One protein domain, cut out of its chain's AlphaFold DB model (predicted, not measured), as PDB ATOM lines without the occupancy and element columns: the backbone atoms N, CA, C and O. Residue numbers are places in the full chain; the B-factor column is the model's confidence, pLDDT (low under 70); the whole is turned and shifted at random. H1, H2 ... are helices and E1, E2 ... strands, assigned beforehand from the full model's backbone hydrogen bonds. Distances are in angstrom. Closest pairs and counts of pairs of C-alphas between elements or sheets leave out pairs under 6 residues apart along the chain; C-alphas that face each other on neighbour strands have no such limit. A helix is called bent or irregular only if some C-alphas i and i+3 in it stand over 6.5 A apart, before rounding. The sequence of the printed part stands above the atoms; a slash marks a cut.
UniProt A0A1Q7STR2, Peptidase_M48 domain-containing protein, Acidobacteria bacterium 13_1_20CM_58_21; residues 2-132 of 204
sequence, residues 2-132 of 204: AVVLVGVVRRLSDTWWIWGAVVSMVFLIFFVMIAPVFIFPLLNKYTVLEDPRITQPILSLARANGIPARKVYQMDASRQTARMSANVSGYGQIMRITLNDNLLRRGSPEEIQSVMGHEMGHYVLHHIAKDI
ATOM      1  N   ALA A   2     183.319 189.410 254.381       78.44
ATOM      2  CA  ALA A   2     184.272 188.564 253.642       78.44
ATOM      3  C   ALA A   2     184.978 187.490 254.497       78.44
ATOM      4  O   ALA A   2     185.003 186.326 254.113       78.44
ATOM      5  N   VAL A   3     185.468 187.843 255.691       87.38
ATOM      6  CA  VAL A   3     186.115 186.889 256.618       87.38
ATOM      7  C   VAL A   3     185.174 185.746 257.022       87.38
ATOM      8  O   VAL A   3     185.589 184.591 257.071       87.38
ATOM      9  N   VAL A   4     183.895 186.054 257.264       83.50
ATOM     10  CA  VAL A   4     182.878 185.056 257.635       83.50
ATOM     11  C   VAL A   4     182.630 184.102 256.470       83.50
ATOM     12  O   VAL A   4     182.650 182.892 256.666       83.50
ATOM     13  N   LEU A   5     182.473 184.631 255.254       78.94
ATOM     14  CA  LEU A   5     182.281 183.814 254.052       78.94
ATOM     15  C   LEU A   5     183.486 182.907 253.776       78.94
ATOM     16  O   LEU A   5     183.306 181.717 253.534       78.94
ATOM     17  N   VAL A   6     184.713 183.424 253.897       79.69
ATOM     18  CA  VAL A   6     185.937 182.613 253.773       79.69
ATOM     19  C   VAL A   6     185.977 181.515 254.841       79.69
ATOM     20  O   VAL A   6     186.348 180.380 254.546       79.69
ATOM     21  N   GLY A   7     185.558 181.817 256.072       77.56
ATOM     22  CA  GLY A   7     185.441 180.829 257.144       77.56
ATOM     23  C   GLY A   7     184.432 179.715 256.841       77.56
ATOM     24  O   GLY A   7     184.728 178.549 257.096       77.56
ATOM     25  N   VAL A   8     183.274 180.055 256.264       78.75
ATOM     26  CA  VAL A   8     182.243 179.086 255.848       78.75
ATOM     27  C   VAL A   8     182.767 178.169 254.747       78.75
ATOM     28  O   VAL A   8     182.667 176.952 254.875       78.75
ATOM     29  N   VAL A   9     183.388 178.741 253.712       78.31
ATOM     30  CA  VAL A   9     183.976 177.974 252.601       78.31
ATOM     31  C   VAL A   9     185.025 176.984 253.103       78.31
ATOM     32  O   VAL A   9     185.040 175.836 252.671       78.31
ATOM     33  N   ARG A  10     185.877 177.401 254.049       76.31
ATOM     34  CA  ARG A  10     186.941 176.547 254.600       76.31
ATOM     35  C   ARG A  10     186.434 175.416 255.497       76.31
ATOM     36  O   ARG A  10     187.110 174.401 255.589       76.31
ATOM     37  N   ARG A  11     185.303 175.590 256.193       78.62
ATOM     38  CA  ARG A  11     184.775 174.583 257.135       78.62
ATOM     39  C   ARG A  11     183.750 173.631 256.530       78.62
ATOM     40  O   ARG A  11     183.616 172.521 257.028       78.62
ATOM     41  N   LEU A  12     183.001 174.067 255.520       80.12
ATOM     42  CA  LEU A  12     181.839 173.347 254.991       80.12
ATOM     43  C   LEU A  12     181.954 173.182 253.472       80.12
ATOM     44  O   LEU A  12     181.055 173.584 252.743       80.12
ATOM     45  N   SER A  13     183.063 172.617 252.987       75.19
ATOM     46  CA  SER A  13     183.441 172.581 251.561       75.19
ATOM     47  C   SER A  13     182.385 172.007 250.616       75.19
ATOM     48  O   SER A  13     182.306 172.446 249.476       75.19
ATOM     49  N   ASP A  14     181.549 171.072 251.065       77.00
ATOM     50  CA  ASP A  14     180.594 170.389 250.177       77.00
ATOM     51  C   ASP A  14     179.235 171.106 250.127       77.00
ATOM     52  O   ASP A  14     178.503 171.052 249.136       77.00
ATOM     53  N   THR A  15     178.902 171.837 251.193       85.62
ATOM     54  CA  THR A  15     177.630 172.565 251.361       85.62
ATOM     55  C   THR A  15     177.832 174.078 251.449       85.62
ATOM     56  O   THR A  15     176.906 174.818 251.783       85.62
ATOM     57  N   TRP A  16     179.031 174.566 251.115       85.50
ATOM     58  CA  TRP A  16     179.430 175.958 251.326       85.50
ATOM     59  C   TRP A  16     178.518 176.947 250.605       85.50
ATOM     60  O   TRP A  16     178.300 178.043 251.105       85.50
ATOM     61  N   TRP A  17     177.975 176.572 249.446       86.75
ATOM     62  CA  TRP A  17     177.092 177.424 248.654       86.75
ATOM     63  C   TRP A  17     175.752 177.665 249.368       86.75
ATOM     64  O   TRP A  17     175.205 178.759 249.260       86.75
ATOM     65  N   ILE A  18     175.264 176.693 250.155       90.69
ATOM     66  CA  ILE A  18     174.054 176.827 250.983       90.69
ATOM     67  C   ILE A  18     174.344 177.788 252.132       90.69
ATOM     68  O   ILE A  18     173.679 178.807 252.291       90.69
ATOM     69  N   TRP A  19     175.379 177.491 252.918       90.31
ATOM     70  CA  TRP A  19     175.715 178.275 254.106       90.31
ATOM     71  C   TRP A  19     176.216 179.681 253.761       90.31
ATOM     72  O   TRP A  19     175.897 180.646 254.450       90.31
ATOM     73  N   GLY A  20     176.945 179.818 252.656       90.19
ATOM     74  CA  GLY A  20     177.371 181.092 252.090       90.19
ATOM     75  C   GLY A  20     176.188 181.933 251.614       90.19
ATOM     76  O   GLY A  20     176.168 183.136 251.879       90.19
ATOM     77  N   ALA A  21     175.176 181.316 250.993       94.12
ATOM     78  CA  ALA A  21     173.937 182.003 250.636       94.12
ATOM     79  C   ALA A  21     173.171 182.460 251.882       94.12
ATOM     80  O   ALA A  21     172.823 183.634 251.962       94.12
ATOM     81  N   VAL A  22     172.997 181.592 252.888       95.38
ATOM     82  CA  VAL A  22     172.329 181.945 254.155       95.38
ATOM     83  C   VAL A  22     173.020 183.127 254.831       95.38
ATOM     84  O   VAL A  22     172.370 184.118 255.153       95.38
ATOM     85  N   VAL A  23     174.346 183.071 254.996       94.94
ATOM     86  CA  VAL A  23     175.114 184.177 255.584       94.94
ATOM     87  C   VAL A  23     174.934 185.453 254.763       94.94
ATOM     88  O   VAL A  23     174.660 186.510 255.329       94.94
ATOM     89  N   SER A  24     175.043 185.373 253.436       94.62
ATOM     90  CA  SER A  24     174.898 186.540 252.558       94.62
ATOM     91  C   SER A  24     173.497 187.152 252.630       94.62
ATOM     92  O   SER A  24     173.377 188.371 252.694       94.62
ATOM     93  N   MET A  25     172.447 186.329 252.685       96.44
ATOM     94  CA  MET A  25     171.060 186.774 252.847       96.44
ATOM     95  C   MET A  25     170.832 187.455 254.198       96.44
ATOM     96  O   MET A  25     170.209 188.513 254.252       96.44
ATOM     97  N   VAL A  26     171.377 186.898 255.286       95.50
ATOM     98  CA  VAL A  26     171.308 187.526 256.614       95.50
ATOM     99  C   VAL A  26     171.981 188.897 256.590       95.50
ATOM    100  O   VAL A  26     171.395 189.871 257.060       95.50
ATOM    101  N   PHE A  27     173.174 189.006 255.995       95.12
ATOM    102  CA  PHE A  27     173.849 190.295 255.835       95.12
ATOM    103  C   PHE A  27     173.044 191.268 254.961       95.12
ATOM    104  O   PHE A  27     172.924 192.433 255.329       95.12
ATOM    105  N   LEU A  28     172.465 190.812 253.846       94.69
ATOM    106  CA  LEU A  28     171.620 191.632 252.971       94.69
ATOM    107  C   LEU A  28     170.446 192.242 253.746       94.69
ATOM    108  O   LEU A  28     170.290 193.462 253.760       94.69
ATOM    109  N   ILE A  29     169.655 191.406 254.423       93.81
ATOM    110  CA  ILE A  29     168.490 191.848 255.205       93.81
ATOM    111  C   ILE A  29     168.933 192.797 256.321       93.81
ATOM    112  O   ILE A  29     168.339 193.860 256.499       93.81
ATOM    113  N   PHE A  30     170.010 192.449 257.029       93.25
ATOM    114  CA  PHE A  30     170.577 193.288 258.078       93.25
ATOM    115  C   PHE A  30     170.921 194.688 257.555       93.25
ATOM    116  O   PHE A  30     170.486 195.678 258.136       93.25
ATOM    117  N   PHE A  31     171.638 194.800 256.434       91.88
ATOM    118  CA  PHE A  31     171.998 196.103 255.874       91.88
ATOM    119  C   PHE A  31     170.788 196.887 255.367       91.88
ATOM    120  O   PHE A  31     170.704 198.083 255.639       91.88
ATOM    121  N   VAL A  32     169.834 196.237 254.692       90.62
ATOM    122  CA  VAL A  32     168.600 196.889 254.218       90.62
ATOM    123  C   VAL A  32     167.797 197.475 255.386       90.62
ATOM    124  O   VAL A  32     167.255 198.571 255.264       90.62
ATOM    125  N   MET A  33     167.756 196.794 256.535       88.06
ATOM    126  CA  MET A  33     167.056 197.286 257.726       88.06
ATOM    127  C   MET A  33     167.833 198.363 258.494       88.06
ATOM    128  O   MET A  33     167.244 199.337 258.962       88.06
ATOM    129  N   ILE A  34     169.147 198.197 258.647       88.75
ATOM    130  CA  ILE A  34     169.983 199.060 259.495       88.75
ATOM    131  C   ILE A  34     170.363 200.365 258.795       88.75
ATOM    132  O   ILE A  34     170.409 201.414 259.441       88.75
ATOM    133  N   ALA A  35     170.610 200.336 257.483       88.69
ATOM    134  CA  ALA A  35     171.049 201.509 256.732       88.69
ATOM    135  C   ALA A  35     170.124 202.737 256.883       88.69
ATOM    136  O   ALA A  35     170.632 203.798 257.257       88.69
ATOM    137  N   PRO A  36     168.793 202.643 256.686       83.69
ATOM    138  CA  PRO A  36     167.921 203.811 256.804       83.69
ATOM    139  C   PRO A  36     167.768 204.325 258.239       83.69
ATOM    140  O   PRO A  36     167.498 205.508 258.436       83.69
ATOM    141  N   VAL A  37     167.945 203.459 259.240       83.88
ATOM    142  CA  VAL A  37     167.742 203.808 260.654       83.88
ATOM    143  C   VAL A  37     168.996 204.418 261.275       83.88
ATOM    144  O   VAL A  37     168.885 205.347 262.068       83.88
ATOM    145  N   PHE A  38     170.179 203.920 260.915       86.06
ATOM    146  CA  PHE A  38     171.435 204.317 261.554       86.06
ATOM    147  C   PHE A  38     172.384 205.040 260.605       86.06
ATOM    148  O   PHE A  38     172.950 206.060 260.978       86.06
ATOM    149  N   ILE A  39     172.552 204.556 259.372       88.38
ATOM    150  CA  ILE A  39     173.550 205.116 258.450       88.38
ATOM    151  C   ILE A  39     173.064 206.450 257.883       88.38
ATOM    152  O   ILE A  39     173.792 207.438 257.936       88.38
ATOM    153  N   PHE A  40     171.833 206.524 257.372       86.94
ATOM    154  CA  PHE A  40     171.346 207.767 256.765       86.94
ATOM    155  C   PHE A  40     171.247 208.942 257.756       86.94
ATOM    156  O   PHE A  40     171.680 210.033 257.380       86.94
ATOM    157  N   PRO A  41     170.795 208.761 259.017       86.81
ATOM    158  CA  PRO A  41     170.806 209.830 260.023       86.81
ATOM    159  C   PRO A  41     172.192 210.285 260.484       86.81
ATOM    160  O   PRO A  41     172.319 211.390 261.002       86.81
ATOM    161  N   LEU A  42     173.238 209.473 260.298       90.94
ATOM    162  CA  LEU A  42     174.617 209.910 260.551       90.94
ATOM    163  C   LEU A  42     175.134 210.844 259.450       90.94
ATOM    164  O   LEU A  42     175.982 211.695 259.705       90.94
ATOM    165  N   LEU A  43     174.636 210.680 258.222       90.25
ATOM    166  CA  LEU A  43     175.096 211.437 257.058       90.25
ATOM    167  C   LEU A  43     174.265 212.701 256.806       90.25
ATOM    168  O   LEU A  43     174.802 213.698 256.320       90.25
ATOM    169  N   ASN A  44     172.979 212.667 257.157       91.31
ATOM    170  CA  ASN A  44     172.018 213.727 256.878       91.31
ATOM    171  C   ASN A  44     171.254 214.138 258.140       91.31
ATOM    172  O   ASN A  44     170.944 213.320 259.006       91.31
ATOM    173  N   LYS A  45     170.907 215.419 258.222       92.06
ATOM    174  CA  LYS A  45     170.031 215.985 259.243       92.06
ATOM    175  C   LYS A  45     168.579 215.822 258.821       92.06
ATOM    176  O   LYS A  45     168.199 216.147 257.699       92.06
ATOM    177  N   TYR A  46     167.770 215.361 259.768       92.25
ATOM    178  CA  TYR A  46     166.331 215.206 259.610       92.25
ATOM    179  C   TYR A  46     165.614 216.191 260.526       92.25
ATOM    180  O   TYR A  46     165.826 216.176 261.738       92.25
ATOM    181  N   THR A  47     164.742 217.014 259.959       94.06
ATOM    182  CA  THR A  47     163.867 217.938 260.692       94.06
ATOM    183  C   THR A  47     162.412 217.608 260.394       94.06
ATOM    184  O   THR A  47     162.101 217.016 259.362       94.06
ATOM    185  N   VAL A  48     161.497 217.923 261.309       94.81
ATOM    186  CA  VAL A  48     160.061 217.772 261.034       94.81
ATOM    187  C   VAL A  48     159.645 218.887 260.078       94.81
ATOM    188  O   VAL A  48     160.017 220.039 260.283       94.81
ATOM    189  N   LEU A  49     158.902 218.542 259.027       95.06
ATOM    190  CA  LEU A  49     158.340 219.526 258.111       95.06
ATOM    191  C   LEU A  49     157.041 220.072 258.709       95.06
ATOM    192  O   LEU A  49     156.127 219.301 258.996       95.06
ATOM    193  N   GLU A  50     156.965 221.388 258.892       91.50
ATOM    194  CA  GLU A  50     155.830 222.036 259.562       91.50
ATOM    195  C   GLU A  50     154.820 222.664 258.593       91.50
ATOM    196  O   GLU A  50     153.702 222.945 259.011       91.50
ATOM    197  N   ASP A  51     155.157 222.845 257.306       93.50
ATOM    198  CA  ASP A  51     154.258 223.484 256.330       93.50
ATOM    199  C   ASP A  51     152.994 222.628 256.086       93.50
ATOM    200  O   ASP A  51     153.077 221.561 255.456       93.50
ATOM    201  N   PRO A  52     151.799 223.072 256.529       93.12
ATOM    202  CA  PRO A  52     150.564 222.307 256.371       93.12
ATOM    203  C   PRO A  52     150.164 222.117 254.908       93.12
ATOM    204  O   PRO A  52     149.529 221.118 254.578       93.12
ATOM    205  N   ARG A  53     150.559 223.039 254.018       92.69
ATOM    206  CA  ARG A  53     150.206 223.000 252.589       92.69
ATOM    207  C   ARG A  53     150.843 221.812 251.878       92.69
ATOM    208  O   ARG A  53     150.279 221.311 250.914       92.69
ATOM    209  N   ILE A  54     151.992 221.354 252.371       94.81
ATOM    210  CA  ILE A  54     152.702 220.186 251.840       94.81
ATOM    211  C   ILE A  54     152.384 218.938 252.662       94.81
ATOM    212  O   ILE A  54     152.120 217.871 252.110       94.81
ATOM    213  N   THR A  55     152.379 219.052 253.990       95.19
ATOM    214  CA  THR A  55     152.224 217.881 254.862       95.19
ATOM    215  C   THR A  55     150.816 217.293 254.850       95.19
ATOM    216  O   THR A  55     150.688 216.069 254.839       95.19
ATOM    217  N   GLN A  56     149.759 218.112 254.806       95.38
ATOM    218  CA  GLN A  56     148.380 217.613 254.854       95.38
ATOM    219  C   GLN A  56     148.005 216.761 253.631       95.38
ATOM    220  O   GLN A  56     147.498 215.656 253.843       95.38
ATOM    221  N   PRO A  57     148.282 217.179 252.377       95.25
ATOM    222  CA  PRO A  57     148.014 216.334 251.213       95.25
ATOM    223  C   PRO A  57     148.757 214.995 251.268       95.25
ATOM    224  O   PRO A  57     148.161 213.946 251.032       95.25
ATOM    225  N   ILE A  58     150.031 215.008 251.674       96.00
ATOM    226  CA  ILE A  58     150.857 213.798 251.799       96.00
ATOM    227  C   ILE A  58     150.291 212.854 252.867       96.00
ATOM    228  O   ILE A  58     150.145 211.658 252.625       96.00
ATOM    229  N   LEU A  59     149.946 213.370 254.049       95.12
ATOM    230  CA  LEU A  59     149.361 212.558 255.120       95.12
ATOM    231  C   LEU A  59     147.953 212.064 254.764       95.12
ATOM    232  O   LEU A  59     147.555 210.981 255.188       95.12
ATOM    233  N   SER A  60     147.191 212.828 253.982       95.50
ATOM    234  CA  SER A  60     145.914 212.380 253.421       95.50
ATOM    235  C   SER A  60     146.114 211.191 252.476       95.50
ATOM    236  O   SER A  60     145.482 210.152 252.661       95.50
ATOM    237  N   LEU A  61     147.063 211.296 251.540       94.06
ATOM    238  CA  LEU A  61     147.405 210.224 250.603       94.06
ATOM    239  C   LEU A  61     147.902 208.963 251.324       94.06
ATOM    240  O   LEU A  61     147.482 207.854 250.994       94.06
ATOM    241  N   ALA A  62     148.741 209.131 252.350       93.62
ATOM    242  CA  ALA A  62     149.208 208.032 253.188       93.62
ATOM    243  C   ALA A  62     148.037 207.322 253.887       93.62
ATOM    244  O   ALA A  62     147.919 206.099 253.806       93.62
ATOM    245  N   ARG A  63     147.126 208.082 254.516       93.75
ATOM    246  CA  ARG A  63     145.931 207.526 255.175       93.75
ATOM    247  C   ARG A  63     145.020 206.787 254.201       93.75
ATOM    248  O   ARG A  63     144.565 205.697 254.531       93.75
ATOM    249  N   ALA A  64     144.801 207.340 253.008       94.62
ATOM    250  CA  ALA A  64     143.979 206.716 251.972       94.62
ATOM    251  C   ALA A  64     144.518 205.346 251.519       94.62
ATOM    252  O   ALA A  64     143.744 204.495 251.098       94.62
ATOM    253  N   ASN A  65     145.828 205.114 251.654       92.62
ATOM    254  CA  ASN A  65     146.497 203.874 251.257       92.62
ATOM    255  C   ASN A  65     146.919 202.995 252.452       92.62
ATOM    256  O   ASN A  65     147.742 202.096 252.295       92.62
ATOM    257  N   GLY A  66     146.393 203.249 253.657       90.88
ATOM    258  CA  GLY A  66     146.684 202.432 254.845       90.88
ATOM    259  C   GLY A  66     148.126 202.542 255.356       90.88
ATOM    260  O   GLY A  66     148.599 201.674 256.086       90.88
ATOM    261  N   ILE A  67     148.833 203.607 254.983       91.50
ATOM    262  CA  ILE A  67     150.223 203.842 255.359       91.50
ATOM    263  C   ILE A  67     150.252 204.545 256.733       91.50
ATOM    264  O   ILE A  67     149.778 205.679 256.840       91.50
ATOM    265  N   PRO A  68     150.819 203.935 257.796       89.69
ATOM    266  CA  PRO A  68     150.747 204.433 259.178       89.69
ATOM    267  C   PRO A  68     151.727 205.593 259.467       89.69
ATOM    268  O   PRO A  68     152.386 205.631 260.509       89.69
ATOM    269  N   ALA A  69     151.840 206.556 258.551       88.69
ATOM    270  CA  ALA A  69     152.686 207.733 258.714       88.69
ATOM    271  C   ALA A  69     151.997 208.795 259.582       88.69
ATOM    272  O   ALA A  69     150.864 209.188 259.316       88.69
ATOM    273  N   ARG A  70     152.706 209.310 260.593       86.94
ATOM    274  CA  ARG A  70     152.201 210.396 261.458       86.94
ATOM    275  C   ARG A  70     152.852 211.748 261.198       86.94
ATOM    276  O   ARG A  70     152.273 212.777 261.524       86.94
ATOM    277  N   LYS A  71     154.081 211.743 260.687       90.94
ATOM    278  CA  LYS A  71     154.907 212.937 260.506       90.94
ATOM    279  C   LYS A  71     155.631 212.868 259.173       90.94
ATOM    280  O   LYS A  71     155.998 211.787 258.710       90.94
ATOM    281  N   VAL A  72     155.849 214.044 258.607       95.19
ATOM    282  CA  VAL A  72     156.637 214.254 257.400       95.19
ATOM    283  C   VAL A  72     157.926 214.949 257.812       95.19
ATOM    284  O   VAL A  72     157.909 215.864 258.634       95.19
ATOM    285  N   TYR A  73     159.045 214.486 257.274       95.00
ATOM    286  CA  TYR A  73     160.372 214.984 257.601       95.00
ATOM    287  C   TYR A  73     161.015 215.619 256.375       95.00
ATOM    288  O   TYR A  73     160.777 215.199 255.245       95.00
ATOM    289  N   GLN A  74     161.869 216.601 256.616       95.38
ATOM    290  CA  GLN A  74     162.789 217.153 255.640       95.38
ATOM    291  C   GLN A  74     164.196 216.611 255.902       95.38
ATOM    292  O   GLN A  74     164.623 216.516 257.052       95.38
ATOM    293  N   MET A  75     164.917 216.284 254.829       95.06
ATOM    294  CA  MET A  75     166.325 215.884 254.859       95.06
ATOM    295  C   MET A  75     167.194 216.851 254.048       95.06
ATOM    296  O   MET A  75     166.838 217.220 252.927       95.06
ATOM    297  N   ASP A  76     168.363 217.212 254.581       94.56
ATOM    298  CA  ASP A  76     169.363 218.098 253.955       94.56
ATOM    299  C   ASP A  76     170.216 217.403 252.868       94.56
ATOM    300  O   ASP A  76     171.446 217.490 252.850       94.56
ATOM    301  N   ALA A  77     169.565 216.734 251.911       92.50
ATOM    302  CA  ALA A  77     170.251 215.954 250.875       92.50
ATOM    303  C   ALA A  77     171.102 216.800 249.911       92.50
ATOM    304  O   ALA A  77     171.997 216.265 249.250       92.50
ATOM    305  N   SER A  78     170.847 218.109 249.815       93.56
ATOM    306  CA  SER A  78     171.619 219.025 248.963       93.56
ATOM    307  C   SER A  78     173.117 219.061 249.257       93.56
ATOM    308  O   SER A  78     173.898 219.391 248.368       93.56
ATOM    309  N   ARG A  79     173.537 218.653 250.462       91.25
ATOM    310  CA  ARG A  79     174.954 218.514 250.830       91.25
ATOM    311  C   ARG A  79     175.681 217.431 250.034       91.25
ATOM    312  O   ARG A  79     176.901 217.475 249.933       91.25
ATOM    313  N   GLN A  80     174.946 216.448 249.514       91.12
ATOM    314  CA  GLN A  80     175.498 215.273 248.837       91.12
ATOM    315  C   GLN A  80     175.079 215.182 247.369       91.12
ATOM    316  O   GLN A  80     175.774 214.573 246.560       91.12
ATOM    317  N   THR A  81     173.924 215.741 247.005       91.56
ATOM    318  CA  THR A  81     173.374 215.593 245.657       91.56
ATOM    319  C   THR A  81     172.466 216.752 245.278       91.56
ATOM    320  O   THR A  81     171.813 217.336 246.131       91.56
ATOM    321  N   ALA A  82     172.351 217.041 243.981       93.62
ATOM    322  CA  ALA A  82     171.373 217.984 243.438       93.62
ATOM    323  C   ALA A  82     170.062 217.306 242.987       93.62
ATOM    324  O   ALA A  82     169.226 217.955 242.358       93.62
ATOM    325  N   ARG A  83     169.856 216.006 243.252       93.06
ATOM    326  CA  ARG A  83     168.632 215.291 242.839       93.06
ATOM    327  C   ARG A  83     167.414 215.699 243.674       93.06
ATOM    328  O   ARG A  83     167.529 215.895 244.883       93.06
ATOM    329  N   MET A  84     166.247 215.799 243.036       93.31
ATOM    330  CA  MET A  84     164.941 215.919 243.702       93.31
ATOM    331  C   MET A  84     164.434 214.511 244.005       93.31
ATOM    332  O   MET A  84     164.408 213.674 243.109       93.31
ATOM    333  N   SER A  85     164.124 214.220 245.266       93.31
ATOM    334  CA  SER A  85     163.734 212.877 245.700       93.31
ATOM    335  C   SER A  85     163.020 212.939 247.047       93.31
ATOM    336  O   SER A  85     163.214 213.862 247.843       93.31
ATOM    337  N   ALA A  86     162.203 211.929 247.303       94.69
ATOM    338  CA  ALA A  86     161.638 211.635 248.601       94.69
ATOM    339  C   ALA A  86     161.844 210.145 248.900       94.69
ATOM    340  O   ALA A  86     162.304 209.392 248.048       94.69
ATOM    341  N   ASN A  87     161.547 209.721 250.121       91.88
ATOM    342  CA  ASN A  87     161.511 208.310 250.463       91.88
ATOM    343  C   ASN A  87     160.426 208.019 251.493       91.88
ATOM    344  O   ASN A  87     160.086 208.848 252.346       91.88
ATOM    345  N   VAL A  88     159.941 206.786 251.426       91.38
ATOM    346  CA  VAL A  88     159.131 206.150 252.457       91.38
ATOM    347  C   VAL A  88     159.968 205.027 253.056       91.38
ATOM    348  O   VAL A  88     160.368 204.102 252.355       91.38
ATOM    349  N   SER A  89     160.276 205.118 254.347       87.06
ATOM    350  CA  SER A  89     161.158 204.161 255.021       87.06
ATOM    351  C   SER A  89     160.626 203.743 256.387       87.06
ATOM    352  O   SER A  89     159.798 204.424 256.988       87.06
ATOM    353  N   GLY A  90     161.104 202.607 256.891       81.94
ATOM    354  CA  GLY A  90     160.658 202.025 258.156       81.94
ATOM    355  C   GLY A  90     159.535 201.000 257.988       81.94
ATOM    356  O   GLY A  90     159.069 200.718 256.886       81.94
ATOM    357  N   TYR A  91     159.130 200.404 259.107       75.69
ATOM    358  CA  TYR A  91     158.162 199.312 259.141       75.69
ATOM    359  C   TYR A  91     157.107 199.560 260.220       75.69
ATOM    360  O   TYR A  91     157.435 199.959 261.337       75.69
ATOM    361  N   GLY A  92     155.832 199.334 259.899       73.75
ATOM    362  CA  GLY A  92     154.726 199.547 260.834       73.75
ATOM    363  C   GLY A  92     154.732 200.949 261.460       73.75
ATOM    364  O   GLY A  92     154.737 201.956 260.765       73.75
ATOM    365  N   GLN A  93     154.744 201.020 262.792       70.25
ATOM    366  CA  GLN A  93     154.566 202.269 263.551       70.25
ATOM    367  C   GLN A  93     155.777 203.219 263.537       70.25
ATOM    368  O   GLN A  93     155.635 204.380 263.917       70.25
ATOM    369  N   ILE A  94     156.956 202.743 263.121       75.81
ATOM    370  CA  ILE A  94     158.186 203.551 263.016       75.81
ATOM    371  C   ILE A  94     158.406 204.100 261.600       75.81
ATOM    372  O   ILE A  94     159.506 204.548 261.270       75.81
ATOM    373  N   MET A  95     157.380 204.043 260.748       85.19
ATOM    374  CA  MET A  95     157.469 204.526 259.378       85.19
ATOM    375  C   MET A  95     157.700 206.040 259.318       85.19
ATOM    376  O   MET A  95     157.114 206.820 260.073       85.19
ATOM    377  N   ARG A  96     158.541 206.455 258.375       88.69
ATOM    378  CA  ARG A  96     158.948 207.831 258.139       88.69
ATOM    379  C   ARG A  96     158.737 208.197 256.677       88.69
ATOM    380  O   ARG A  96     159.234 207.516 255.783       88.69
ATOM    381  N   ILE A  97     158.041 209.306 256.451       94.44
ATOM    382  CA  ILE A  97     158.014 209.982 255.153       94.44
ATOM    383  C   ILE A  97     159.065 211.082 255.194       94.44
ATOM    384  O   ILE A  97     159.014 211.931 256.081       94.44
ATOM    385  N   THR A  98     160.000 211.073 254.248       94.81
ATOM    386  CA  THR A  98     161.065 212.076 254.175       94.81
ATOM    387  C   THR A  98     161.119 212.692 252.786       94.81
ATOM    388  O   THR A  98     161.228 211.969 251.801       94.81
ATOM    389  N   LEU A  99     161.123 214.018 252.702       96.31
ATOM    390  CA  LEU A  99     161.364 214.768 251.476       96.31
ATOM    391  C   LEU A  99     162.740 215.404 251.551       96.31
ATOM    392  O   LEU A  99     163.134 215.918 252.600       96.31
ATOM    393  N   ASN A 100     163.480 215.404 250.448       95.56
ATOM    394  CA  ASN A 100     164.712 216.167 250.428       95.56
ATOM    395  C   ASN A 100     164.461 217.665 250.207       95.56
ATOM    396  O   ASN A 100     163.483 218.096 249.595       95.56
ATOM    397  N   ASP A 101     165.374 218.478 250.718       95.56
ATOM    398  CA  ASP A 101     165.348 219.933 250.597       95.56
ATOM    399  C   ASP A 101     165.393 220.425 249.139       95.56
ATOM    400  O   ASP A 101     164.778 221.430 248.791       95.56
ATOM    401  N   ASN A 102     166.068 219.687 248.263       95.81
ATOM    402  CA  ASN A 102     166.089 219.914 246.821       95.81
ATOM    403  C   ASN A 102     164.706 219.861 246.159       95.81
ATOM    404  O   ASN A 102     164.465 220.638 245.234       95.81
ATOM    405  N   LEU A 103     163.855 218.922 246.579       96.19
ATOM    406  CA  LEU A 103     162.482 218.755 246.111       96.19
ATOM    407  C   LEU A 103     161.607 219.873 246.677       96.19
ATOM    408  O   LEU A 103     160.889 220.510 245.920       96.19
ATOM    409  N   LEU A 104     161.742 220.185 247.968       95.75
ATOM    410  CA  LEU A 104     160.967 221.253 248.611       95.75
ATOM    411  C   LEU A 104     161.259 222.652 248.048       95.75
ATOM    412  O   LEU A 104     160.366 223.487 248.001       95.75
ATOM    413  N   ARG A 105     162.500 222.928 247.627       94.69
ATOM    414  CA  ARG A 105     162.874 224.239 247.068       94.69
ATOM    415  C   ARG A 105     162.446 224.453 245.619       94.69
ATOM    416  O   ARG A 105     162.343 225.599 245.201       94.69
ATOM    417  N   ARG A 106     162.327 223.381 244.833       95.12
ATOM    418  CA  ARG A 106     162.180 223.468 243.368       95.12
ATOM    419  C   ARG A 106     160.890 222.866 242.838       95.12
ATOM    420  O   ARG A 106     160.497 223.230 241.742       95.12
ATOM    421  N   GLY A 107     160.292 221.937 243.576       94.12
ATOM    422  CA  GLY A 107     159.076 221.258 243.164       94.12
ATOM    423  C   GLY A 107     157.834 222.067 243.509       94.12
ATOM    424  O   GLY A 107     157.748 222.646 244.595       94.12
ATOM    425  N   SER A 108     156.856 222.066 242.610       95.00
ATOM    426  CA  SER A 108     155.509 222.548 242.912       95.00
ATOM    427  C   SER A 108     154.801 221.610 243.910       95.00
ATOM    428  O   SER A 108     155.191 220.445 244.062       95.00
ATOM    429  N   PRO A 109     153.739 222.064 244.602       93.38
ATOM    430  CA  PRO A 109     152.942 221.198 245.474       93.38
ATOM    431  C   PRO A 109     152.401 219.939 244.774       93.38
ATOM    432  O   PRO A 109     152.305 218.879 245.395       93.38
ATOM    433  N   GLU A 110     152.065 220.036 243.490       94.19
ATOM    434  CA  GLU A 110     151.578 218.933 242.659       94.19
ATOM    435  C   GLU A 110     152.709 217.956 242.317       94.19
ATOM    436  O   GLU A 110     152.533 216.742 242.423       94.19
ATOM    437  N   GLU A 111     153.894 218.466 241.972       95.62
ATOM    438  CA  GLU A 111     155.078 217.639 241.714       95.62
ATOM    439  C   GLU A 111     155.514 216.882 242.970       95.62
ATOM    440  O   GLU A 111     155.806 215.687 242.910       95.62
ATOM    441  N   ILE A 112     155.499 217.549 244.128       95.81
ATOM    442  CA  ILE A 112     155.790 216.923 245.420       95.81
ATOM    443  C   ILE A 112     154.816 215.772 245.692       95.81
ATOM    444  O   ILE A 112     155.244 214.687 246.092       95.81
ATOM    445  N   GLN A 113     153.517 215.983 245.464       94.62
ATOM    446  CA  GLN A 113     152.506 214.940 245.642       94.62
ATOM    447  C   GLN A 113     152.680 213.786 244.654       94.62
ATOM    448  O   GLN A 113     152.551 212.633 245.059       94.62
ATOM    449  N   SER A 114     153.018 214.072 243.396       94.94
ATOM    450  CA  SER A 114     153.293 213.054 242.377       94.94
ATOM    451  C   SER A 114     154.484 212.172 242.764       94.94
ATOM    452  O   SER A 114     154.367 210.944 242.805       94.94
ATOM    453  N   VAL A 115     155.606 212.790 243.158       95.94
ATOM    454  CA  VAL A 115     156.792 212.071 243.647       95.94
ATOM    455  C   VAL A 115     156.440 211.256 244.889       95.94
ATOM    456  O   VAL A 115     156.759 210.074 244.958       95.94
ATOM    457  N   MET A 116     155.717 211.835 245.848       95.12
ATOM    458  CA  MET A 116     155.297 211.094 247.038       95.12
ATOM    459  C   MET A 116     154.360 209.928 246.719       95.12
ATOM    460  O   MET A 116     154.484 208.878 247.344       95.12
ATOM    461  N   GLY A 117     153.458 210.076 245.750       94.75
ATOM    462  CA  GLY A 117     152.602 208.991 245.278       94.75
ATOM    463  C   GLY A 117     153.411 207.840 244.685       94.75
ATOM    464  O   GLY A 117     153.155 206.683 245.018       94.75
ATOM    465  N   HIS A 118     154.437 208.148 243.886       95.62
ATOM    466  CA  HIS A 118     155.377 207.152 243.369       95.62
ATOM    467  C   HIS A 118     156.099 206.404 244.503       95.62
ATOM    468  O   HIS A 118     156.049 205.174 244.562       95.62
ATOM    469  N   GLU A 119     156.691 207.132 245.457       94.88
ATOM    470  CA  GLU A 119     157.416 206.544 246.595       94.88
ATOM    471  C   GLU A 119     156.504 205.704 247.507       94.88
ATOM    472  O   GLU A 119     156.875 204.618 247.957       94.88
ATOM    473  N   MET A 120     155.273 206.162 247.755       94.38
ATOM    474  CA  MET A 120     154.266 205.384 248.486       94.38
ATOM    475  C   MET A 120     153.851 204.126 247.720       94.38
ATOM    476  O   MET A 120     153.618 203.088 248.340       94.38
ATOM    477  N   GLY A 121     153.816 204.180 246.387       94.50
ATOM    478  CA  GLY A 121     153.586 203.013 245.539       94.50
ATOM    479  C   GLY A 121     154.610 201.907 245.789       94.50
ATOM    480  O   GLY A 121     154.229 200.742 245.912       94.50
ATOM    481  N   HIS A 122     155.892 202.252 245.970       93.38
ATOM    482  CA  HIS A 122     156.921 201.268 246.330       93.38
ATOM    483  C   HIS A 122     156.646 200.571 247.665       93.38
ATOM    484  O   HIS A 122     156.903 199.369 247.800       93.38
ATOM    485  N   TYR A 123     156.099 201.308 248.629       91.56
ATOM    486  CA  TYR A 123     155.716 200.761 249.924       91.56
ATOM    487  C   TYR A 123     154.505 199.825 249.812       91.56
ATOM    488  O   TYR A 123     154.585 198.670 250.232       91.56
ATOM    489  N   VAL A 124     153.414 200.297 249.197       92.56
ATOM    490  CA  VAL A 124     152.148 199.550 249.065       92.56
ATOM    491  C   VAL A 124     152.332 198.276 248.237       92.56
ATOM    492  O   VAL A 124     151.795 197.228 248.579       92.56
ATOM    493  N   LEU A 125     153.133 198.331 247.172       94.69
ATOM    494  CA  LEU A 125     153.404 197.179 246.305       94.69
ATOM    495  C   LEU A 125     154.514 196.259 246.836       94.69
ATOM    496  O   LEU A 125     154.917 195.326 246.130       94.69
ATOM    497  N   HIS A 126     155.008 196.502 248.054       92.88
ATOM    498  CA  HIS A 126     156.048 195.722 248.724       92.88
ATOM    499  C   HIS A 126     157.318 195.524 247.876       92.88
ATOM    500  O   HIS A 126     157.895 194.433 247.851       92.88
ATOM    501  N   HIS A 127     157.778 196.570 247.177       94.62
ATOM    502  CA  HIS A 127     158.945 196.469 246.291       94.62
ATOM    503  C   HIS A 127     160.218 196.049 247.039       94.62
ATOM    504  O   HIS A 127     160.910 195.158 246.566       94.62
ATOM    505  N   ILE A 128     160.451 196.537 248.264       91.75
ATOM    506  CA  ILE A 128     161.611 196.115 249.076       91.75
ATOM    507  C   ILE A 128     161.603 194.598 249.335       91.75
ATOM    508  O   ILE A 128     162.640 193.947 249.247       91.75
ATOM    509  N   ALA A 129     160.439 194.006 249.632       93.00
ATOM    510  CA  ALA A 129     160.343 192.564 249.870       93.00
ATOM    511  C   ALA A 129     160.594 191.759 248.584       93.00
ATOM    512  O   ALA A 129     161.281 190.736 248.618       93.00
ATOM    513  N   LYS A 130     160.079 192.243 247.446       96.25
ATOM    514  CA  LYS A 130     160.328 191.652 246.123       96.25
ATOM    515  C   LYS A 130     161.805 191.739 245.737       96.25
ATOM    516  O   LYS A 130     162.352 190.744 245.272       96.25
ATOM    517  N   ASP A 131     162.458 192.867 246.004       95.31
ATOM    518  CA  ASP A 131     163.887 193.058 245.759       95.31
ATOM    519  C   ASP A 131     164.725 192.118 246.631       95.31
ATOM    520  O   ASP A 131     165.615 191.442 246.121       95.31
ATOM    521  N   ILE A 132     164.413 191.994 247.928       96.00
ATOM    522  CA  ILE A 132     165.092 191.038 248.819       96.00
ATOM    523  C   ILE A 132     164.960 189.614 248.276       96.00
ATOM    524  O   ILE A 132     165.957 188.891 248.227       96.00
TER     525      ILE A 132
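AT A GLANCE: This is residues 2 to 132 of the 204 residues of the protein "Peptidase_M48 domain-containing protein" of Acidobacteria bacterium 13_1_20CM_58_21 (UniProt A0A1Q7STR2). A small twisted sheet of four short strands, with the helix H5 packed over E3 on one face and H3 side by side with H5, makes a body from which a long helical arm sticks out. The arm is a hairpin of H1 and the first part of the bent helix H2, H2a; past the bend the second part, H2b, reaches the sheet, and the short H6 after H5 comes back close to H2a. The printed part has 131 residues with six named helices and four named strands, in the order H1 H2 E1 H3 E2 E3 E4 H4 H5 H6, and its class is mixed, helices and strands. The sheet has the order E1 E2 E4 E3 and is mixed, with one parallel pair, E2 and E4. The whole is loose, with a radius of gyration of the C-alphas of 18.7 A, and elongated, spanning 60 by 32 by 21 A.

HOW THE PARTS SIT: The sheet holds E1, residues 46 to 48, E2, residues 72 to 75, E4, residues 96 to 100, and E3, residues 86 to 89, with E1 and E3 as edge strands. It is only just strongly twisted, its C-alphas lying up to 4.3 A off their best plane. E1 and E2 are antiparallel at 146 degrees, with N 74 and O 47 2.8 A apart, within hydrogen-bond range. E2 and E4 are parallel at 42 degrees, with N 73 and O 97 at 2.8 A. E4 and E3 form a hairpin, antiparallel at 159 degrees, with N 87 and O 98 at 2.8 A. H5, residues 109 to 124, is on the sheet over E3 at a height over the sheet of 8.2 A; on the local plane it only just runs along the strands, at 29 degrees to E3. The closest C-alphas of H5 and E3, Asn 87 and Glu 119, are 5.9 A apart. H3, residues 52 to 64, touches H5 at a shallow tilt of 30 degrees, the same way, closest at the C-alphas of Ile 54 and Pro 109, 6.5 A. H3 and H5 with the sheet E1 E2 E4 E3 make two layers, that is, helices on one face of a sheet. H4, residues 101 to 106, only grazes the sheet with residues 101 to 104; its closest C-alpha pair with E2 is Asp 101 and Met 75, 6.0 A. H2, residues 16 to 43, was assigned as one helix by its hydrogen bonds but is bent, with C-alphas 33 and 36 6.6 A apart; its arms H2a, residues 16 to 33, and H2b, residues 36 to 43, stand at a steep tilt of 65 degrees. H2b is irregular, with C-alphas 37 and 40 6.6 A apart, and only grazes the sheet with residues 36 to 41. H1, residues 2 to 11, forms a helical hairpin with H2a: they touch, through residues 16 to 23 of H2a alone, opposite ways at a shallow tilt of 24 degrees, closest at the C-alphas of Val 9 and Trp 16, 5.1 A. H6, residues 127 to 132, is close to H2a but not clearly touching, the C-alphas of Ile 29 and Ile 132 being 7.3 A apart. In H1, H2a, H5 and H6 every O i to N i+4 pair is within hydrogen-bond range; in H2b 2 of 4 are, in H3 7 of 9 and in H4 1 of 2.

IN THESE COORDINATES: H1 begins at C-alpha 2 (184.272, 188.564, 253.642) and is 14.4 A long. H2a is 25.5 A long, ending at C-alpha 33 (167.056, 197.286, 257.726), and H2b 10.5 A. H3 is 17.5 A long, H5 22.0 A, and H4 and H6 8.6 A each. E1 is 6.9 A long, E2 10.1 A, E3 9.9 A and E4 12.7 A. H6 ends at C-alpha 132 (165.092, 191.038, 248.819).

THE WHOLE: The two C-alphas farthest apart, of Asp 14 and Arg 53, are 60.8 A from each other. The printed part, residues 2 to 132, has no cut and no long link. The mean pLDDT of the printed part is 90.8, that of H1 is 80, and no printed residue is under 70.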